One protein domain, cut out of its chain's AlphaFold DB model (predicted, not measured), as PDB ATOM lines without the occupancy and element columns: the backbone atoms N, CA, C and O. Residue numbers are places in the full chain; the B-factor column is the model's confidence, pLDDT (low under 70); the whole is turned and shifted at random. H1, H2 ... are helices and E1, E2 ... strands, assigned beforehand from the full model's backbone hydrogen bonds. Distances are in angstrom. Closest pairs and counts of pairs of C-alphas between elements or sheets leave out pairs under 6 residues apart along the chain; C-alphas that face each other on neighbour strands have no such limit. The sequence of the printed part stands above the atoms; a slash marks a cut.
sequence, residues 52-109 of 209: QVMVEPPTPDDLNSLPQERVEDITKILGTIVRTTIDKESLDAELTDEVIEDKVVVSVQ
ATOM      1  N   GLN A  52     -38.848 -24.267  26.378       95.50
ATOM      2  CA  GLN A  52     -37.442 -24.065  26.707       95.50
ATOM      3  C   GLN A  52     -36.600 -24.213  25.446       95.50
ATOM      4  O   GLN A  52     -36.685 -25.224  24.748       95.50
ATOM      5  N   VAL A  53     -35.783 -23.204  25.160       94.75
ATOM      6  CA  VAL A  53     -34.906 -23.184  23.992       94.75
ATOM      7  C   VAL A  53     -33.480 -22.907  24.423       94.75
ATOM      8  O   VAL A  53     -33.198 -21.996  25.201       94.75
ATOM      9  N   MET A  54     -32.567 -23.702  23.879       93.69
ATOM     10  CA  MET A  54     -31.142 -23.424  23.938       93.69
ATOM     11  C   MET A  54     -30.690 -22.945  22.565       93.69
ATOM     12  O   MET A  54     -31.035 -23.551  21.550       93.69
ATOM     13  N   VAL A  55     -29.954 -21.839  22.539       93.38
ATOM     14  CA  VAL A  55     -29.478 -21.192  21.319       93.38
ATOM     15  C   VAL A  55     -27.961 -21.208  21.330       93.38
ATOM     16  O   VAL A  55     -27.331 -20.761  22.287       93.38
ATOM     17  N   GLU A  56     -27.380 -21.724  20.256       91.94
ATOM     18  CA  GLU A  56     -25.941 -21.670  20.052       91.94
ATOM     19  C   GLU A  56     -25.541 -20.272  19.561       91.94
ATOM     20  O   GLU A  56     -26.143 -19.768  18.602       91.94
ATOM     21  N   PRO A  57     -24.562 -19.616  20.205       92.38
ATOM     22  CA  PRO A  57     -24.075 -18.330  19.739       92.38
ATOM     23  C   PRO A  57     -23.339 -18.488  18.392       92.38
ATOM     24  O   PRO A  57     -22.734 -19.531  18.140       92.38
ATOM     25  N   PRO A  58     -23.343 -17.465  17.510       91.50
ATOM     26  CA  PRO A  58     -22.677 -17.538  16.205       91.50
ATOM     27  C   PRO A  58     -21.193 -17.916  16.278       91.50
ATOM     28  O   PRO A  58     -20.672 -18.559  15.370       91.50
ATOM     29  N   THR A  59     -20.517 -17.501  17.352       91.12
ATOM     30  CA  THR A  59     -19.157 -17.925  17.694       91.12
ATOM     31  C   THR A  59     -19.230 -18.796  18.952       91.12
ATOM     32  O   THR A  59     -19.505 -18.253  20.021       91.12
ATOM     33  N   PRO A  60     -18.983 -20.119  18.869       85.44
ATOM     34  CA  PRO A  60     -19.155 -21.036  20.003       85.44
ATOM     35  C   PRO A  60     -18.343 -20.662  21.252       85.44
ATOM     36  O   PRO A  60     -18.826 -20.805  22.371       85.44
ATOM     37  N   ASP A  61     -17.133 -20.133  21.062       86.88
ATOM     38  CA  ASP A  61     -16.237 -19.752  22.161       86.88
ATOM     39  C   ASP A  61     -16.574 -18.384  22.787       86.88
ATOM     40  O   ASP A  61     -15.984 -18.004  23.798       86.88
ATOM     41  N   ASP A  62     -17.518 -17.635  22.207       89.06
ATOM     42  CA  ASP A  62     -17.952 -16.331  22.706       89.06
ATOM     43  C   ASP A  62     -19.474 -16.283  22.874       89.06
ATOM     44  O   ASP A  62     -20.233 -16.051  21.928       89.06
ATOM     45  N   LEU A  63     -19.920 -16.430  24.125       85.88
ATOM     46  CA  LEU A  63     -21.331 -16.331  24.504       85.88
ATOM     47  C   LEU A  63     -21.948 -14.965  24.157       85.88
ATOM     48  O   LEU A  63     -23.149 -14.893  23.915       85.88
ATOM     49  N   ASN A  64     -21.144 -13.897  24.092       89.88
ATOM     50  CA  ASN A  64     -21.621 -12.548  23.767       89.88
ATOM     51  C   ASN A  64     -21.734 -12.307  22.257       89.88
ATOM     52  O   ASN A  64     -22.226 -11.258  21.839       89.88
ATOM     53  N   SER A  65     -21.308 -13.265  21.427       92.88
ATOM     54  CA  SER A  65     -21.458 -13.156  19.974       92.88
ATOM     55  C   SER A  65     -22.922 -13.222  19.523       92.88
ATOM     56  O   SER A  65     -23.226 -12.882  18.378       92.88
ATOM     57  N   LEU A  66     -23.840 -13.619  20.416       92.56
ATOM     58  CA  LEU A  66     -25.276 -13.450  20.241       92.56
ATOM     59  C   LEU A  66     -25.740 -12.151  20.933       92.56
ATOM     60  O   LEU A  66     -25.713 -12.078  22.161       92.56
ATOM     61  N   PRO A  67     -26.198 -11.131  20.182       94.12
ATOM     62  CA  PRO A  67     -26.695  -9.892  20.774       94.12
ATOM     63  C   PRO A  67     -27.939 -10.118  21.643       94.12
ATOM     64  O   PRO A  67     -28.818 -10.897  21.272       94.12
ATOM     65  N   GLN A  68     -28.062  -9.361  22.737       92.75
ATOM     66  CA  GLN A  68     -29.215  -9.424  23.645       92.75
ATOM     67  C   GLN A  68     -30.553  -9.183  22.920       92.75
ATOM     68  O   GLN A  68     -31.510  -9.914  23.145       92.75
ATOM     69  N   GLU A  69     -30.590  -8.243  21.970       95.00
ATOM     70  CA  GLU A  69     -31.765  -7.969  21.124       95.00
ATOM     71  C   GLU A  69     -32.265  -9.231  20.398       95.00
ATOM     72  O   GLU A  69     -33.463  -9.466  20.283       95.00
ATOM     73  N   ARG A  70     -31.354 -10.113  19.963       94.50
ATOM     74  CA  ARG A  70     -31.727 -11.369  19.297       94.50
ATOM     75  C   ARG A  70     -32.357 -12.361  20.269       94.50
ATOM     76  O   ARG A  70     -33.253 -13.102  19.873       94.50
ATOM     77  N   VAL A  71     -31.903 -12.388  21.519       93.50
ATOM     78  CA  VAL A  71     -32.492 -13.225  22.576       93.50
ATOM     79  C   VAL A  71     -33.895 -12.722  22.926       93.50
ATOM     80  O   VAL A  71     -34.821 -13.525  23.054       93.50
ATOM     81  N   GLU A  72     -34.077 -11.404  23.002       94.38
ATOM     82  CA  GLU A  72     -35.377 -10.761  23.224       94.38
ATOM     83  C   GLU A  72     -36.351 -11.034  22.069       94.38
ATOM     84  O   GLU A  72     -37.487 -11.448  22.306       94.38
ATOM     85  N   ASP A  73     -35.895 -10.908  20.818       95.38
ATOM     86  CA  ASP A  73     -36.673 -11.259  19.625       95.38
ATOM     87  C   ASP A  73     -37.167 -12.709  19.679       95.38
ATOM     88  O   ASP A  73     -38.347 -12.985  19.441       95.38
ATOM     89  N   ILE A  74     -36.270 -13.650  19.999       94.94
ATOM     90  CA  ILE A  74     -36.604 -15.075  20.117       94.94
ATOM     91  C   ILE A  74     -37.649 -15.270  21.217       94.94
ATOM     92  O   ILE A  74     -38.675 -15.906  20.976       94.94
ATOM     93  N   THR A  75     -37.430 -14.682  22.392       94.75
ATOM     94  CA  THR A  75     -38.350 -14.778  23.534       94.75
ATOM     95  C   THR A  75     -39.740 -14.257  23.166       94.75
ATOM     96  O   THR A  75     -40.741 -14.931  23.403       94.75
ATOM     97  N   LYS A  76     -39.820 -13.115  22.474       94.81
ATOM     98  CA  LYS A  76     -41.079 -12.513  22.013       94.81
ATOM     99  C   LYS A  76     -41.812 -13.369  20.980       94.81
ATOM    100  O   LYS A  76     -43.040 -13.502  21.039       94.81
ATOM    101  N   ILE A  77     -41.086 -13.955  20.028       95.69
ATOM    102  CA  ILE A  77     -41.666 -14.866  19.031       95.69
ATOM    103  C   ILE A  77     -42.251 -16.097  19.730       95.69
ATOM    104  O   ILE A  77     -43.405 -16.452  19.488       95.69
ATOM    105  N   LEU A  78     -41.492 -16.715  20.635       96.00
ATOM    106  CA  LEU A  78     -41.946 -17.877  21.399       96.00
ATOM    107  C   LEU A  78     -43.138 -17.532  22.299       96.00
ATOM    108  O   LEU A  78     -44.115 -18.279  22.323       96.00
ATOM    109  N   GLY A  79     -43.128 -16.368  22.949       94.88
ATOM    110  CA  GLY A  79     -44.258 -15.886  23.743       94.88
ATOM    111  C   GLY A  79     -45.518 -15.674  22.899       94.88
ATOM    112  O   GLY A  79     -46.627 -16.000  23.322       94.88
ATOM    113  N   THR A  80     -45.362 -15.216  21.654       94.06
ATOM    114  CA  THR A  80     -46.480 -15.112  20.705       94.06
ATOM    115  C   THR A  80     -47.053 -16.488  20.372       94.06
ATOM    116  O   THR A  80     -48.271 -16.641  20.350       94.06
ATOM    117  N   ILE A  81     -46.203 -17.499  20.167       94.31
ATOM    118  CA  ILE A  81     -46.638 -18.883  19.916       94.31
ATOM    119  C   ILE A  81     -47.409 -19.431  21.119       94.31
ATOM    120  O   ILE A  81     -48.488 -19.993  20.943       94.31
ATOM    121  N   VAL A  82     -46.900 -19.231  22.336       93.38
ATOM    122  CA  VAL A  82     -47.594 -19.630  23.571       93.38
ATOM    123  C   VAL A  82     -48.975 -18.971  23.638       93.38
ATOM    124  O   VAL A  82     -49.981 -19.659  23.802       93.38
ATOM    125  N   ARG A  83     -49.048 -17.657  23.402       91.81
ATOM    126  CA  ARG A  83     -50.300 -16.887  23.437       91.81
ATOM    127  C   ARG A  83     -51.339 -17.340  22.410       91.81
ATOM    128  O   ARG A  83     -52.535 -17.244  22.681       91.81
ATOM    129  N   THR A  84     -50.915 -17.726  21.209       91.06
ATOM    130  CA  THR A  84     -51.838 -18.111  20.128       91.06
ATOM    131  C   THR A  84     -52.226 -19.581  20.166       91.06
ATOM    132  O   THR A  84     -53.278 -19.932  19.637       91.06
ATOM    133  N   THR A  85     -51.400 -20.427  20.779       91.62
ATOM    134  CA  THR A  85     -51.630 -21.874  20.845       91.62
ATOM    135  C   THR A  85     -52.527 -22.257  22.017       91.62
ATOM    136  O   THR A  85     -53.343 -23.166  21.878       91.62
ATOM    137  N   ILE A  86     -52.381 -21.587  23.166       90.06
ATOM    138  CA  ILE A  86     -53.212 -21.868  24.338       90.06
ATOM    139  C   ILE A  86     -54.643 -21.380  24.078       90.06
ATOM    140  O   ILE A  86     -54.879 -20.239  23.673       90.06
ATOM    141  N   ASP A  87     -55.606 -22.261  24.333       88.06
ATOM    142  CA  ASP A  87     -57.024 -21.957  24.222       88.06
ATOM    143  C   ASP A  87     -57.453 -20.985  25.329       88.06
ATOM    144  O   ASP A  87     -57.382 -21.294  26.512       88.06
ATOM    145  N   LYS A  88     -57.916 -19.797  24.933       83.06
ATOM    146  CA  LYS A  88     -58.265 -18.709  25.862       83.06
ATOM    147  C   LYS A  88     -59.558 -18.960  26.635       83.06
ATOM    148  O   LYS A  88     -59.764 -18.350  27.675       83.06
ATOM    149  N   GLU A  89     -60.436 -19.815  26.116       79.38
ATOM    150  CA  GLU A  89     -61.742 -20.097  26.722       79.38
ATOM    151  C   GLU A  89     -61.648 -21.095  27.883       79.38
ATOM    152  O   GLU A  89     -62.515 -21.116  28.752       79.38
ATOM    153  N   SER A  90     -60.602 -21.922  27.907       70.50
ATOM    154  CA  SER A  90     -60.381 -22.958  28.922       70.50
ATOM    155  C   SER A  90     -59.475 -22.537  30.081       70.50
ATOM    156  O   SER A  90     -59.138 -23.381  30.925       70.50
ATOM    157  N   LEU A  91     -59.089 -21.258  30.122       76.19
ATOM    158  CA  LEU A  91     -58.249 -20.676  31.162       76.19
ATOM    159  C   LEU A  91     -59.099 -19.984  32.223       76.19
ATOM    160  O   LEU A  91     -59.903 -19.107  31.922       76.19
ATOM    161  N   ASP A  92     -58.853 -20.344  33.483       71.94
ATOM    162  CA  ASP A  92     -59.471 -19.690  34.641       71.94
ATOM    163  C   ASP A  92     -58.836 -18.315  34.941       71.94
ATOM    164  O   ASP A  92     -59.400 -17.512  35.683       71.94
ATOM    165  N   ALA A  93     -57.655 -18.043  34.371       75.50
ATOM    166  CA  ALA A  93     -56.869 -16.832  34.575       75.50
ATOM    167  C   ALA A  93     -56.464 -16.192  33.238       75.50
ATOM    168  O   ALA A  93     -56.238 -16.875  32.240       75.50
ATOM    169  N   GLU A  94     -56.354 -14.865  33.231       81.06
ATOM    170  CA  GLU A  94     -55.966 -14.104  32.046       81.06
ATOM    171  C   GLU A  94     -54.493 -14.355  31.679       81.06
ATOM    172  O   GLU A  94     -53.611 -14.348  32.539       81.06
ATOM    173  N   LEU A  95     -54.215 -14.572  30.388       84.12
ATOM    174  CA  LEU A  95     -52.849 -14.683  29.864       84.12
ATOM    175  C   LEU A  95     -52.211 -13.292  29.759       84.12
ATOM    176  O   LEU A  95     -52.192 -12.690  28.677       84.12
ATOM    177  N   THR A  96     -51.702 -12.787  30.883       89.69
ATOM    178  CA  THR A  96     -50.899 -11.557  30.904       89.69
ATOM    179  C   THR A  96     -49.532 -11.780  30.260       89.69
ATOM    180  O   THR A  96     -49.102 -12.914  30.019       89.69
ATOM    181  N   ASP A  97     -48.855 -10.679  29.945       88.19
ATOM    182  CA  ASP A  97     -47.528 -10.708  29.335       88.19
ATOM    183  C   ASP A  97     -46.506 -11.364  30.274       88.19
ATOM    184  O   ASP A  97     -45.748 -12.213  29.810       88.19
ATOM    185  N   GLU A  98     -46.565 -11.091  31.586       89.19
ATOM    186  CA  GLU A  98     -45.663 -11.723  32.563       89.19
ATOM    187  C   GLU A  98     -45.848 -13.246  32.625       89.19
ATOM    188  O   GLU A  98     -44.876 -13.995  32.609       89.19
ATOM    189  N   VAL A  99     -47.096 -13.730  32.619       89.25
ATOM    190  CA  VAL A  99     -47.386 -15.177  32.664       89.25
ATOM    191  C   VAL A  99     -46.846 -15.900  31.428       89.25
ATOM    192  O   VAL A  99     -46.503 -17.081  31.492       89.25
ATOM    193  N   ILE A 100     -46.804 -15.223  30.283       90.69
ATOM    194  CA  ILE A 100     -46.249 -15.780  29.047       90.69
ATOM    195  C   ILE A 100     -44.724 -15.740  29.062       90.69
ATOM    196  O   ILE A 100     -44.098 -16.684  28.583       90.69
ATOM    197  N   GLU A 101     -44.136 -14.687  29.620       90.25
ATOM    198  CA  GLU A 101     -42.691 -14.577  29.796       90.25
ATOM    199  C   GLU A 101     -42.162 -15.687  30.716       90.25
ATOM    200  O   GLU A 101     -41.221 -16.384  30.347       90.25
ATOM    201  N   ASP A 102     -42.867 -15.989  31.810       91.44
ATOM    202  CA  ASP A 102     -42.539 -17.102  32.716       91.44
ATOM    203  C   ASP A 102     -42.609 -18.489  32.047       91.44
ATOM    204  O   ASP A 102     -42.007 -19.459  32.517       91.44
ATOM    205  N   LYS A 103     -43.352 -18.615  30.939       91.38
ATOM    206  CA  LYS A 103     -43.490 -19.869  30.177       91.38
ATOM    207  C   LYS A 103     -42.396 -20.060  29.131       91.38
ATOM    208  O   LYS A 103     -42.319 -21.145  28.549       91.38
ATOM    209  N   VAL A 104     -41.569 -19.049  28.870       95.44
ATOM    210  CA  VAL A 104     -40.532 -19.084  27.838       95.44
ATOM    211  C   VAL A 104     -39.161 -18.911  28.474       95.44
ATOM    212  O   VAL A 104     -38.823 -17.859  28.996       95.44
ATOM    213  N   VAL A 105     -38.322 -19.938  28.359       95.06
ATOM    214  CA  VAL A 105     -36.943 -19.892  28.853       95.06
ATOM    215  C   VAL A 105     -35.985 -20.023  27.682       95.06
ATOM    216  O   VAL A 105     -35.943 -21.061  27.018       95.06
ATOM    217  N   VAL A 106     -35.183 -18.986  27.445       93.94
ATOM    218  CA  VAL A 106     -34.133 -18.984  26.421       93.94
ATOM    219  C   VAL A 106     -32.771 -18.958  27.103       93.94
ATOM    220  O   VAL A 106     -32.495 -18.093  27.928       93.94
ATOM    221  N   SER A 107     -31.910 -19.912  26.762       92.62
ATOM    222  CA  SER A 107     -30.538 -19.987  27.279       92.62
ATOM    223  C   SER A 107     -29.532 -20.050  26.140       92.62
ATOM    224  O   SER A 107     -29.783 -20.677  25.112       92.62
ATOM    225  N   VAL A 108     -28.394 -19.383  26.314       92.12
ATOM    226  CA  VAL A 108     -27.330 -19.320  25.308       92.12
ATOM    227  C   VAL A 108     -26.184 -20.201  25.769       92.12
ATOM    228  O   VAL A 108     -25.643 -19.994  26.853       92.12
ATOM    229  N   GLN A 109     -25.826 -21.199  24.966       91.12
ATOM    230  CA  GLN A 109     -24.702 -22.085  25.264       91.12
ATOM    231  C   GLN A 109     -24.130 -22.696  23.981       91.12
ATOM    232  O   GLN A 109     -24.893 -22.947  23.047       91.12
TER     233      GLN A 109
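This is residues 52 to 109 of the 209 residues of the protein "Flagellar M-ring protein FliF" of Bacillus boroniphilus JCM 21738 (UniProt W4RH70). One long helix, H1, runs alongside a ribbon of two short parallel strands, E1 and E2, and the small helix H2 packs on H1 just before E2. Together they make a slender rod, lengthened at one end by the loop of residues 87 to 94, which sticks out free. Find 58 printed residues, with named elements in the order E1, H1, H2, E2 and the mixed class of helices and strands. The whole is loose, with a radius of gyration of the C-alphas of 13.9 A and spans of 45 by 15 by 14 A.

Start at E1, residues 52 to 55, and look across to its neighbour E2, residues 104 to 108: they are parallel at 25 degrees, with N 53 and O 105 2.8 A apart, within hydrogen-bond range. Next comes H1, residues 68 to 85, near E1; its closest C-alpha pair with E2 is Gly 79 and Val 104, 6.4 A apart. H2, residues 97 to 101, touches H1, with residues 75 to 83 of H1 alone; the closest C-alphas are those of Gly 79 and Ile 100, 5.7 A apart. E1 and H2 are apart. E1, H1 H2, E2 form a strand-helix-strand unit, two parallel neighbour strands with helices between, and its crossover is right-handed. In H1 and H2 every O i to N i+4 pair is within hydrogen-bond range.

Find C-alpha 52 at (-37.442, -24.065, 26.707), where E1 begins; it spans 10.0 A. H1 runs 25.8 A from C-alpha 68 at (-29.215, -9.424, 23.645). H2 spans 6.2 A, and E2 runs 13.4 A to C-alpha 108 at (-27.330, -19.320, 25.308).

Look for the two farthest C-alphas at Asp 61 and Glu 89, 45.7 A apart. The links E1 to H1 and H1 to H2 are long, while H2 to E2 is tight. The printed part has no cut, and no printed residue is under 70 in pLDDT.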